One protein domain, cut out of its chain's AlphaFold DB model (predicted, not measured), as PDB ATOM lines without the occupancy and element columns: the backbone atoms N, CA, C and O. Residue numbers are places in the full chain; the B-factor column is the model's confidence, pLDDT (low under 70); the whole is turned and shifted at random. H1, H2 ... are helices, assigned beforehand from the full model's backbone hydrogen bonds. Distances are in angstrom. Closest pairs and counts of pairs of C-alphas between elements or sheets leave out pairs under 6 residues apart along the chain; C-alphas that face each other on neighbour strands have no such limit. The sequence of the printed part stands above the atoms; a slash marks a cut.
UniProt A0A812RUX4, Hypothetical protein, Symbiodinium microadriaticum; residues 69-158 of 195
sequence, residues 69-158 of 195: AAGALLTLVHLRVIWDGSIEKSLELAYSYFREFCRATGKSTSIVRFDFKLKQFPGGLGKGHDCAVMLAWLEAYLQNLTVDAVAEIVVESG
ATOM      1  N   ALA A  69     -18.877  15.232 -26.314       73.38
ATOM      2  CA  ALA A  69     -19.772  16.385 -26.288       73.38
ATOM      3  C   ALA A  69     -19.424  17.384 -27.405       73.38
ATOM      4  O   ALA A  69     -20.309  17.899 -28.090       73.38
ATOM      5  N   ALA A  70     -18.127  17.602 -27.634       74.81
ATOM      6  CA  ALA A  70     -17.611  18.403 -28.731       74.81
ATOM      7  C   ALA A  70     -17.970  17.812 -30.099       74.81
ATOM      8  O   ALA A  70     -18.540  18.506 -30.937       74.81
ATOM      9  N   GLY A  71     -17.658  16.536 -30.320       67.31
ATOM     10  CA  GLY A  71     -17.902  15.838 -31.577       67.31
ATOM     11  C   GLY A  71     -19.383  15.789 -31.931       67.31
ATOM     12  O   GLY A  71     -19.745  16.077 -33.069       67.31
ATOM     13  N   ALA A  72     -20.251  15.518 -30.954       68.50
ATOM     14  CA  ALA A  72     -21.698  15.522 -31.144       68.50
ATOM     15  C   ALA A  72     -22.217  16.911 -31.546       68.50
ATOM     16  O   ALA A  72     -22.929  17.038 -32.541       68.50
ATOM     17  N   LEU A  73     -21.807  17.967 -30.835       76.00
ATOM     18  CA  LEU A  73     -22.188  19.341 -31.168       76.00
ATOM     19  C   LEU A  73     -21.711  19.744 -32.571       76.00
ATOM     20  O   LEU A  73     -22.484  20.285 -33.359       76.00
ATOM     21  N   LEU A  74     -20.448  19.467 -32.901       73.31
ATOM     22  CA  LEU A  74     -19.902  19.786 -34.219       73.31
ATOM     23  C   LEU A  74     -20.598  19.007 -35.327       73.31
ATOM     24  O   LEU A  74     -20.862  19.568 -36.386       73.31
ATOM     25  N   THR A  75     -20.953  17.751 -35.073       69.88
ATOM     26  CA  THR A  75     -21.735  16.942 -36.010       69.88
ATOM     27  C   THR A  75     -23.098  17.581 -36.271       69.88
ATOM     28  O   THR A  75     -23.465  17.755 -37.430       69.88
ATOM     29  N   LEU A  76     -23.813  18.027 -35.231       71.56
ATOM     30  CA  LEU A  76     -25.097  18.728 -35.382       71.56
ATOM     31  C   LEU A  76     -24.980  20.010 -36.219       71.56
ATOM     32  O   LEU A  76     -25.848  20.284 -37.048       71.56
ATOM     33  N   VAL A  77     -23.904  20.778 -36.036       72.12
ATOM     34  CA  VAL A  77     -23.655  22.005 -36.811       72.12
ATOM     35  C   VAL A  77     -23.266  21.690 -38.259       72.12
ATOM     36  O   VAL A  77     -23.799  22.293 -39.188       72.12
ATOM     37  N   HIS A  78     -22.377  20.719 -38.484       69.56
ATOM     38  CA  HIS A  78     -21.937  20.331 -39.827       69.56
ATOM     39  C   HIS A  78     -23.055  19.707 -40.663       69.56
ATOM     40  O   HIS A  78     -23.146  19.983 -41.859       69.56
ATOM     41  N   LEU A  79     -23.933  18.924 -40.036       67.12
ATOM     42  CA  LEU A  79     -25.137  18.382 -40.668       67.12
ATOM     43  C   LEU A  79     -26.250  19.426 -40.830       67.12
ATOM     44  O   LEU A  79     -27.311  19.108 -41.359       67.12
ATOM     45  N   ARG A  80     -26.012  20.671 -40.398       76.44
ATOM     46  CA  ARG A  80     -26.966  21.786 -40.431       76.44
ATOM     47  C   ARG A  80     -28.275  21.508 -39.685       76.44
ATOM     48  O   ARG A  80     -29.304  22.089 -40.017       76.44
ATOM     49  N   VAL A  81     -28.229  20.648 -38.667       75.06
ATOM     50  CA  VAL A  81     -29.353  20.406 -37.750       75.06
ATOM     51  C   VAL A  81     -29.540  21.616 -36.839       75.06
ATOM     52  O   VAL A  81     -30.649  22.113 -36.681       75.06
ATOM     53  N   ILE A  82     -28.433  22.131 -36.294       79.44
ATOM     54  CA  ILE A  82     -28.385  23.452 -35.664       79.44
ATOM     55  C   ILE A  82     -27.633  24.366 -36.625       79.44
ATOM     56  O   ILE A  82     -26.413  24.247 -36.751       79.44
ATOM     57  N   TRP A  83     -28.352  25.238 -37.335       87.00
ATOM     58  CA  TRP A  83     -27.762  26.057 -38.391       87.00
ATOM     59  C   TRP A  83     -28.291  27.486 -38.422       87.00
ATOM     60  O   TRP A  83     -29.498  27.702 -38.502       87.00
ATOM     61  N   ASP A  84     -27.368  28.447 -38.454       91.31
ATOM     62  CA  ASP A  84     -27.659  29.874 -38.649       91.31
ATOM     63  C   ASP A  84     -26.667  30.533 -39.630       91.31
ATOM     64  O   ASP A  84     -25.987  31.520 -39.351       91.31
ATOM     65  N   GLY A  85     -26.506  29.930 -40.809       90.38
ATOM     66  CA  GLY A  85     -25.761  30.507 -41.935       90.38
ATOM     67  C   GLY A  85     -24.230  30.416 -41.854       90.38
ATOM     68  O   GLY A  85     -23.593  30.266 -42.896       90.38
ATOM     69  N   SER A  86     -23.630  30.455 -40.661       91.31
ATOM     70  CA  SER A  86     -22.202  30.169 -40.440       91.31
ATOM     71  C   SER A  86     -21.995  29.255 -39.236       91.31
ATOM     72  O   SER A  86     -22.888  29.098 -38.402       91.31
ATOM     73  N   ILE A  87     -20.809  28.651 -39.125       84.12
ATOM     74  CA  ILE A  87     -20.480  27.770 -37.997       84.12
ATOM     75  C   ILE A  87     -20.508  28.558 -36.681       84.12
ATOM     76  O   ILE A  87     -21.073  28.083 -35.702       84.12
ATOM     77  N   GLU A  88     -19.955  29.769 -36.654       89.25
ATOM     78  CA  GLU A  88     -19.908  30.627 -35.465       89.25
ATOM     79  C   GLU A  88     -21.314  30.958 -34.965       89.25
ATOM     80  O   GLU A  88     -21.625  30.717 -33.802       89.25
ATOM     81  N   LYS A  89     -22.189  31.418 -35.866       92.31
ATOM     82  CA  LYS A  89     -23.591  31.698 -35.538       92.31
ATOM     83  C   LYS A  89     -24.345  30.444 -35.103       92.31
ATOM     84  O   LYS A  89     -25.140  30.484 -34.172       92.31
ATOM     85  N   SER A  90     -24.050  29.300 -35.718       87.50
ATOM     86  CA  SER A  90     -24.652  28.016 -35.342       87.50
ATOM     87  C   SER A  90     -24.213  27.555 -33.948       87.50
ATOM     88  O   SER A  90     -25.015  26.991 -33.208       87.50
ATOM     89  N   LEU A  91     -22.965  27.822 -33.551       88.38
ATOM     90  CA  LEU A  91     -22.483  27.565 -32.193       88.38
ATOM     91  C   LEU A  91     -23.110  28.518 -31.166       88.38
ATOM     92  O   LEU A  91     -23.427  28.084 -30.058       88.38
ATOM     93  N   GLU A  92     -23.331  29.784 -31.523       93.50
ATOM     94  CA  GLU A  92     -24.080  30.734 -30.689       93.50
ATOM     95  C   GLU A  92     -25.539  30.294 -30.508       93.50
ATOM     96  O   GLU A  92     -26.040  30.258 -29.380       93.50
ATOM     97  N   LEU A  93     -26.194  29.869 -31.593       93.88
ATOM     98  CA  LEU A  93     -27.544  29.314 -31.563       93.88
ATOM     99  C   LEU A  93     -27.605  28.055 -30.689       93.88
ATOM    100  O   LEU A  93     -28.436  27.969 -29.784       93.88
ATOM    101  N   ALA A  94     -26.682  27.112 -30.884       90.50
ATOM    102  CA  ALA A  94     -26.579  25.908 -30.066       90.50
ATOM    103  C   ALA A  94     -26.387  26.236 -28.578       90.50
ATOM    104  O   ALA A  94     -27.012  25.625 -27.710       90.50
ATOM    105  N   TYR A  95     -25.548  27.227 -28.271       94.12
ATOM    106  CA  TYR A  95     -25.346  27.678 -26.901       94.12
ATOM    107  C   TYR A  95     -26.622  28.289 -26.305       94.12
ATOM    108  O   TYR A  95     -26.913  28.058 -25.129       94.12
ATOM    109  N   SER A  96     -27.428  28.999 -27.099       95.75
ATOM    110  CA  SER A  96     -28.725  29.515 -26.644       95.75
ATOM    111  C   SER A  96     -29.688  28.384 -26.244       95.75
ATOM    112  O   SER A  96     -30.271  28.441 -25.159       95.75
ATOM    113  N   TYR A  97     -29.753  27.298 -27.028       94.25
ATOM    114  CA  TYR A  97     -30.545  26.104 -26.704       94.25
ATOM    115  C   TYR A  97     -30.040  25.403 -25.444       94.25
ATOM    116  O   TYR A  97     -30.825  25.037 -24.568       94.25
ATOM    117  N   PHE A  98     -28.721  25.259 -25.309       93.44
ATOM    118  CA  PHE A  98     -28.112  24.690 -24.112       93.44
ATOM    119  C   PHE A  98     -28.452  25.498 -22.850       93.44
ATOM    120  O   PHE A  98     -28.774  24.937 -21.798       93.44
ATOM    121  N   ARG A  99     -28.422  26.831 -22.943       94.81
ATOM    122  CA  ARG A  99     -28.781  27.729 -21.837       94.81
ATOM    123  C   ARG A  99     -30.250  27.635 -21.467       94.81
ATOM    124  O   ARG A  99     -30.572  27.632 -20.278       94.81
ATOM    125  N   GLU A 100     -31.124  27.535 -22.459       95.00
ATOM    126  CA  GLU A 100     -32.545  27.317 -22.227       95.00
ATOM    127  C   GLU A 100     -32.805  25.981 -21.525       95.00
ATOM    128  O   GLU A 100     -33.521  25.958 -20.524       95.00
ATOM    129  N   PHE A 101     -32.146  24.902 -21.953       93.56
ATOM    130  CA  PHE A 101     -32.204  23.610 -21.269       93.56
ATOM    131  C   PHE A 101     -31.737  23.702 -19.812       93.56
ATOM    132  O   PHE A 101     -32.404  23.188 -18.912       93.56
ATOM    133  N   CYS A 102     -30.618  24.382 -19.549       93.06
ATOM    134  CA  CYS A 102     -30.123  24.586 -18.185       93.06
ATOM    135  C   CYS A 102     -31.157  25.324 -17.320       93.06
ATOM    136  O   CYS A 102     -31.435  24.901 -16.199       93.06
ATOM    137  N   ARG A 103     -31.782  26.379 -17.863       94.75
ATOM    138  CA  ARG A 103     -32.852  27.130 -17.191       94.75
ATOM    139  C   ARG A 103     -34.075  26.252 -16.915       94.75
ATOM    140  O   ARG A 103     -34.573  26.264 -15.796       94.75
ATOM    141  N   ALA A 104     -34.534  25.492 -17.907       92.56
ATOM    142  CA  ALA A 104     -35.719  24.644 -17.797       92.56
ATOM    143  C   ALA A 104     -35.532  23.489 -16.801       92.56
ATOM    144  O   ALA A 104     -36.466  23.113 -16.101       92.56
ATOM    145  N   THR A 105     -34.319  22.942 -16.711       88.69
ATOM    146  CA  THR A 105     -34.001  21.795 -15.841       88.69
ATOM    147  C   THR A 105     -33.412  22.187 -14.486       88.69
ATOM    148  O   THR A 105     -33.113  21.311 -13.676       88.69
ATOM    149  N   GLY A 106     -33.200  23.482 -14.233       89.69
ATOM    150  CA  GLY A 106     -32.539  23.974 -13.021       89.69
ATOM    151  C   GLY A 106     -31.062  23.571 -12.902       89.69
ATOM    152  O   GLY A 106     -30.489  23.646 -11.815       89.69
ATOM    153  N   LYS A 107     -30.429  23.125 -13.995       84.88
ATOM    154  CA  LYS A 107     -29.014  22.728 -14.007       84.88
ATOM    155  C   LYS A 107     -28.118  23.961 -14.106       84.88
ATOM    156  O   LYS A 107     -28.352  24.860 -14.910       84.88
ATOM    157  N   SER A 108     -27.056  23.991 -13.305       86.38
ATOM    158  CA  SER A 108     -26.012  25.017 -13.382       86.38
ATOM    159  C   SER A 108     -24.849  24.556 -14.264       86.38
ATOM    160  O   SER A 108     -24.554  23.363 -14.344       86.38
ATOM    161  N   THR A 109     -24.172  25.500 -14.916       86.81
ATOM    162  CA  THR A 109     -22.987  25.236 -15.745       86.81
ATOM    163  C   THR A 109     -22.007  26.407 -15.692       86.81
ATOM    164  O   THR A 109     -22.421  27.558 -15.535       86.81
ATOM    165  N   SER A 110     -20.713  26.106 -15.819       84.69
ATOM    166  CA  SER A 110     -19.638  27.083 -15.999       84.69
ATOM    167  C   SER A 110     -19.317  27.374 -17.471       84.69
ATOM    168  O   SER A 110     -18.506  28.258 -17.752       84.69
ATOM    169  N   ILE A 111     -19.948  26.660 -18.413       85.44
ATOM    170  CA  ILE A 111     -19.812  26.935 -19.845       85.44
ATOM    171  C   ILE A 111     -20.499  28.266 -20.149       85.44
ATOM    172  O   ILE A 111     -21.695  28.429 -19.907       85.44
ATOM    173  N   VAL A 112     -19.733  29.208 -20.699       87.56
ATOM    174  CA  VAL A 112     -20.208  30.568 -21.008       87.56
ATOM    175  C   VAL A 112     -20.446  30.810 -22.495       87.56
ATOM    176  O   VAL A 112     -21.088  31.798 -22.842       87.56
ATOM    177  N   ARG A 113     -19.912  29.939 -23.360       87.62
ATOM    178  CA  ARG A 113     -20.144  29.919 -24.813       87.62
ATOM    179  C   ARG A 113     -19.576  28.650 -25.451       87.62
ATOM    180  O   ARG A 113     -18.697  27.999 -24.880       87.62
ATOM    181  N   PHE A 114     -20.001  28.357 -26.676       87.81
ATOM    182  CA  PHE A 114     -19.354  27.377 -27.549       87.81
ATOM    183  C   PHE A 114     -18.435  28.100 -28.541       87.81
ATOM    184  O   PHE A 114     -18.883  28.969 -29.276       87.81
ATOM    185  N   ASP A 115     -17.134  27.794 -28.517       78.50
ATOM    186  CA  ASP A 115     -16.124  28.495 -29.322       78.50
ATOM    187  C   ASP A 115     -14.870  27.625 -29.516       78.50
ATOM    188  O   ASP A 115     -14.301  27.131 -28.539       78.50
ATOM    189  N   PHE A 116     -14.405  27.483 -30.761       68.50
ATOM    190  CA  PHE A 116     -13.180  26.752 -31.121       68.50
ATOM    191  C   PHE A 116     -11.895  27.387 -30.589       68.50
ATOM    192  O   PHE A 116     -10.865  26.723 -30.506       68.50
ATOM    193  N   LYS A 117     -11.919  28.680 -30.258       62.50
ATOM    194  CA  LYS A 117     -10.726  29.438 -29.851       62.50
ATOM    195  C   LYS A 117     -10.335  29.207 -28.393       62.50
ATOM    196  O   LYS A 117      -9.349  29.772 -27.918       62.50
ATOM    197  N   LEU A 118     -11.106  28.413 -27.656       57.22
ATOM    198  CA  LEU A 118     -10.855  28.147 -26.249       57.22
ATOM    199  C   LEU A 118      -9.964  26.917 -26.092       57.22
ATOM    200  O   LEU A 118     -10.132  25.911 -26.769       57.22
ATOM    201  N   LYS A 119      -9.019  26.987 -25.144       55.44
ATOM    202  CA  LYS A 119      -8.067  25.895 -24.857       55.44
ATOM    203  C   LYS A 119      -8.748  24.579 -24.461       55.44
ATOM    204  O   LYS A 119      -8.100  23.540 -24.456       55.44
ATOM    205  N   GLN A 120     -10.018  24.638 -24.066       59.25
ATOM    206  CA  GLN A 120     -10.868  23.493 -23.776       59.25
ATOM    207  C   GLN A 120     -12.254  23.816 -24.339       59.25
ATOM    208  O   GLN A 120     -12.874  24.788 -23.910       59.25
ATOM    209  N   PHE A 121     -12.685  23.045 -25.336       55.66
ATOM    210  CA  PHE A 121     -14.004  23.142 -25.953       55.66
ATOM    211  C   PHE A 121     -14.923  22.059 -25.361       55.66
ATOM    212  O   PHE A 121     -14.467  20.921 -25.216       55.66
ATOM    213  N   PRO A 122     -16.183  22.383 -25.003       55.25
ATOM    214  CA  PRO A 122     -16.813  23.715 -24.971       55.25
ATOM    215  C   PRO A 122     -16.210  24.652 -23.908       55.25
ATOM    216  O   PRO A 122     -15.625  24.219 -22.918       55.25
ATOM    217  N   GLY A 123     -16.385  25.957 -24.113       49.78
ATOM    218  CA  GLY A 123     -15.740  27.021 -23.356       49.78
ATOM    219  C   GLY A 123     -16.145  27.167 -21.898       49.78
ATOM    220  O   GLY A 123     -17.067  27.918 -21.588       49.78
ATOM    221  N   GLY A 124     -15.401  26.526 -21.004       45.44
ATOM    222  CA  GLY A 124     -15.508  26.671 -19.555       45.44
ATOM    223  C   GLY A 124     -14.356  25.936 -18.879       45.44
ATOM    224  O   GLY A 124     -13.747  25.050 -19.477       45.44
ATOM    225  N   LEU A 125     -14.015  26.309 -17.645       43.50
ATOM    226  CA  LEU A 125     -12.980  25.640 -16.851       43.50
ATOM    227  C   LEU A 125     -13.437  24.223 -16.450       43.50
ATOM    228  O   LEU A 125     -13.800  23.979 -15.307       43.50
ATOM    229  N   GLY A 126     -13.400  23.300 -17.413       50.66
ATOM    230  CA  GLY A 126     -12.979  21.905 -17.302       50.66
ATOM    231  C   GLY A 126     -13.381  21.106 -16.064       50.66
ATOM    232  O   GLY A 126     -12.513  20.456 -15.482       50.66
ATOM    233  N   LYS A 127     -14.659  21.088 -15.671       64.19
ATOM    234  CA  LYS A 127     -15.151  20.169 -14.628       64.19
ATOM    235  C   LYS A 127     -16.040  19.087 -15.241       64.19
ATOM    236  O   LYS A 127     -16.812  19.364 -16.151       64.19
ATOM    237  N   GLY A 128     -15.958  17.858 -14.716       66.75
ATOM    238  CA  GLY A 128     -16.786  16.712 -15.149       66.75
ATOM    239  C   GLY A 128     -18.282  17.012 -15.152       66.75
ATOM    240  O   GLY A 128     -19.009  16.525 -16.009       66.75
ATOM    241  N   HIS A 129     -18.703  17.899 -14.251       74.19
ATOM    242  CA  HIS A 129     -20.057  18.431 -14.178       74.19
ATOM    243  C   HIS A 129     -20.532  19.079 -15.485       74.19
ATOM    244  O   HIS A 129     -21.593  18.723 -15.981       74.19
ATOM    245  N   ASP A 130     -19.750  19.979 -16.087       78.94
ATOM    246  CA  ASP A 130     -20.170  20.695 -17.301       78.94
ATOM    247  C   ASP A 130     -20.314  19.767 -18.505       78.94
ATOM    248  O   ASP A 130     -21.247  19.901 -19.293       78.94
ATOM    249  N   CYS A 131     -19.421  18.782 -18.604       74.81
ATOM    250  CA  CYS A 131     -19.506  17.738 -19.615       74.81
ATOM    251  C   CYS A 131     -20.781  16.900 -19.433       74.81
ATOM    252  O   CYS A 131     -21.528  16.711 -20.390       74.81
ATOM    253  N   ALA A 132     -21.084  16.472 -18.205       75.19
ATOM    254  CA  ALA A 132     -22.305  15.720 -17.918       75.19
ATOM    255  C   ALA A 132     -23.577  16.531 -18.228       75.19
ATOM    256  O   ALA A 132     -24.528  16.001 -18.799       75.19
ATOM    257  N   VAL A 133     -23.593  17.827 -17.897       82.94
ATOM    258  CA  VAL A 133     -24.726  18.716 -18.198       82.94
ATOM    259  C   VAL A 133     -24.892  18.908 -19.708       82.94
ATOM    260  O   VAL A 133     -26.021  18.865 -20.196       82.94
ATOM    261  N   MET A 134     -23.795  19.061 -20.456       83.69
ATOM    262  CA  MET A 134     -23.836  19.180 -21.916       83.69
ATOM    263  C   MET A 134     -24.306  17.892 -22.596       83.69
ATOM    264  O   MET A 134     -25.131  17.959 -23.501       83.69
ATOM    265  N   LEU A 135     -23.838  16.725 -22.151       78.69
ATOM    266  CA  LEU A 135     -24.292  15.440 -22.689       78.69
ATOM    267  C   LEU A 135     -25.782  15.207 -22.416       78.69
ATOM    268  O   LEU A 135     -26.504  14.815 -23.325       78.69
ATOM    269  N   ALA A 136     -26.261  15.541 -21.215       80.19
ATOM    270  CA  ALA A 136     -27.685  15.457 -20.896       80.19
ATOM    271  C   ALA A 136     -28.543  16.404 -21.754       80.19
ATOM    272  O   ALA A 136     -29.686  16.088 -22.073       80.19
ATOM    273  N   TRP A 137     -28.015  17.579 -22.113       87.50
ATOM    274  CA  TRP A 137     -28.680  18.465 -23.067       87.50
ATOM    275  C   TRP A 137     -28.711  17.859 -24.470       87.50
ATOM    276  O   TRP A 137     -29.771  17.849 -25.084       87.50
ATOM    277  N   LEU A 138     -27.580  17.351 -24.966       77.69
ATOM    278  CA  LEU A 138     -27.486  16.746 -26.297       77.69
ATOM    279  C   LEU A 138     -28.430  15.551 -26.439       77.69
ATOM    280  O   LEU A 138     -29.122  15.447 -27.444       77.69
ATOM    281  N   GLU A 139     -28.508  14.694 -25.422       77.69
ATOM    282  CA  GLU A 139     -29.460  13.585 -25.367       77.69
ATOM    283  C   GLU A 139     -30.908  14.084 -25.475       77.69
ATOM    284  O   GLU A 139     -31.639  13.669 -26.373       77.69
ATOM    285  N   ALA A 140     -31.303  15.038 -24.626       78.25
ATOM    286  CA  ALA A 140     -32.651  15.605 -24.650       78.25
ATOM    287  C   ALA A 140     -32.964  16.330 -25.973       78.25
ATOM    288  O   ALA A 140     -34.092  16.294 -26.460       78.25
ATOM    289  N   TYR A 141     -31.977  17.005 -26.564       78.94
ATOM    290  CA  TYR A 141     -32.122  17.691 -27.844       78.94
ATOM    291  C   TYR A 141     -32.333  16.690 -28.986       78.94
ATOM    292  O   TYR A 141     -33.247  16.862 -29.787       78.94
ATOM    293  N   LEU A 142     -31.545  15.613 -29.024       69.44
ATOM    294  CA  LEU A 142     -31.655  14.555 -30.031       69.44
ATOM    295  C   LEU A 142     -32.971  13.770 -29.925       69.44
ATOM    296  O   LEU A 142     -33.586  13.497 -30.952       69.44
ATOM    297  N   GLN A 143     -33.435  13.467 -28.708       68.56
ATOM    298  CA  GLN A 143     -34.733  12.816 -28.479       68.56
ATOM    299  C   GLN A 143     -35.901  13.665 -29.007       68.56
ATOM    300  O   GLN A 143     -36.833  13.143 -29.612       68.56
ATOM    301  N   ASN A 144     -35.834  14.989 -28.843       68.81
ATOM    302  CA  ASN A 144     -36.865  15.900 -29.354       68.81
ATOM    303  C   ASN A 144     -36.835  16.079 -30.880       68.81
ATOM    304  O   ASN A 144     -37.813  16.555 -31.452       68.81
ATOM    305  N   LEU A 145     -35.742  15.708 -31.553       62.69
ATOM    306  CA  LEU A 145     -35.626  15.798 -33.009       62.69
ATOM    307  C   LEU A 145     -36.250  14.600 -33.744       62.69
ATOM    308  O   LEU A 145     -36.231  14.583 -34.974       62.69
ATOM    309  N   THR A 146     -36.819  13.610 -33.038       54.69
ATOM    310  CA  THR A 146     -37.366  12.368 -33.633       54.69
ATOM    311  C   THR A 146     -36.366  11.661 -34.561       54.69
ATOM    312  O   THR A 146     -36.730  11.092 -35.587       54.69
ATOM    313  N   VAL A 147     -35.071  11.718 -34.220       51.06
ATOM    314  CA  VAL A 147     -33.997  10.978 -34.906       51.06
ATOM    315  C   VAL A 147     -33.537   9.840 -33.994       51.06
ATOM    316  O   VAL A 147     -32.370   9.759 -33.608       51.06
ATOM    317  N   ASP A 148     -34.478   8.973 -33.619       47.03
ATOM    318  CA  ASP A 148     -34.264   7.903 -32.632       47.03
ATOM    319  C   ASP A 148     -33.057   7.020 -32.997       47.03
ATOM    320  O   ASP A 148     -32.234   6.693 -32.146       47.03
ATOM    321  N   ALA A 149     -32.856   6.766 -34.293       47.94
ATOM    322  CA  ALA A 149     -31.766   5.933 -34.791       47.94
ATOM    323  C   ALA A 149     -30.355   6.517 -34.560       47.94
ATOM    324  O   ALA A 149     -29.402   5.764 -34.384       47.94
ATOM    325  N   VAL A 150     -30.175   7.845 -34.569       48.91
ATOM    326  CA  VAL A 150     -28.831   8.453 -34.438       48.91
ATOM    327  C   VAL A 150     -28.434   8.605 -32.972       48.91
ATOM    328  O   VAL A 150     -27.272   8.380 -32.627       48.91
ATOM    329  N   ALA A 151     -29.391   8.937 -32.100       48.62
ATOM    330  CA  ALA A 151     -29.163   8.987 -30.658       48.62
ATOM    331  C   ALA A 151     -28.758   7.606 -30.113       48.62
ATOM    332  O   ALA A 151     -27.796   7.502 -29.353       48.62
ATOM    333  N   GLU A 152     -29.432   6.549 -30.572       50.78
ATOM    334  CA  GLU A 152     -29.158   5.169 -30.172       50.78
ATOM    335  C   GLU A 152     -27.741   4.721 -30.578       50.78
ATOM    336  O   GLU A 152     -26.992   4.227 -29.738       50.78
ATOM    337  N   ILE A 153     -27.306   5.008 -31.813       49.78
ATOM    338  CA  ILE A 153     -25.965   4.640 -32.312       49.78
ATOM    339  C   ILE A 153     -24.839   5.333 -31.531       49.78
ATOM    340  O   ILE A 153     -23.809   4.717 -31.231       49.78
ATOM    341  N   VAL A 154     -24.997   6.620 -31.203       47.59
ATOM    342  CA  VAL A 154     -23.975   7.378 -30.459       47.59
ATOM    343  C   VAL A 154     -23.867   6.870 -29.021       47.59
ATOM    344  O   VAL A 154     -22.756   6.677 -28.519       47.59
ATOM    345  N   VAL A 155     -25.005   6.602 -28.374       52.66
ATOM    346  CA  VAL A 155     -25.052   6.046 -27.015       52.66
ATOM    347  C   VAL A 155     -24.462   4.634 -26.984       52.66
ATOM    348  O   VAL A 155     -23.595   4.358 -26.154       52.66
ATOM    349  N   GLU A 156     -24.840   3.767 -27.926       58.88
ATOM    350  CA  GLU A 156     -24.323   2.398 -28.028       58.88
ATOM    351  C   GLU A 156     -22.803   2.381 -28.269       58.88
ATOM    352  O   GLU A 156     -22.071   1.594 -27.663       58.88
ATOM    353  N   SER A 157     -22.298   3.293 -29.103       48.69
ATOM    354  CA  SER A 157     -20.858   3.429 -29.363       48.69
ATOM    355  C   SER A 157     -20.087   3.883 -28.119       48.69
ATOM    356  O   SER A 157     -19.013   3.351 -27.829       48.69
ATOM    357  N   GLY A 158     -20.644   4.822 -27.347       50.97
ATOM    358  CA  GLY A 158     -20.087   5.224 -26.053       50.97
ATOM    359  C   GLY A 158     -20.068   4.072 -25.041       50.97
ATOM    360  O   GLY A 158     -19.097   3.910 -24.300       50.97
TER     361      GLY A 158
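Overview. This is residues 69 to 158 of the 195 residues of the protein "Hypothetical protein" of Symbiodinium microadriaticum (UniProt A0A812RUX4). Which shape? H1 and H2 pack on H3, H2 crossing it, and H4 folds back beside it. Which make-up? The class is all helix: 90 residues with named helices H1 to H4, compact, radius of gyration of the C-alphas 12.5 A, spans 32 by 29 by 25 A.

Arrangement. What touches the hub? H1, residues 69 to 78, touches H3, residues 128 to 144, closest at C-alphas 69 and 135, 5.9 A. H2, residues 87 to 105, touches H3 about perpendicular, 85 degrees, closest at C-alphas 98 and 137, 6.3 A. What follows? H4, residues 148 to 158, makes a hairpin with H3 at 26 degrees, closest at C-alphas 142 and 151, 6.1 A. Every helix O i to N i+4 pair is within hydrogen-bond range.

Along the chain. Where does H1 begin? C-alpha 69 is at (-19.772, 16.385, -26.288). And H4's end? C-alpha 158 is at (-20.087, 5.224, -26.053).

Size, cuts and confidence. Any long link? Residues 106 to 127 join H2 to H3. Any low confidence? Residues 142 to 158 are under pLDDT 70.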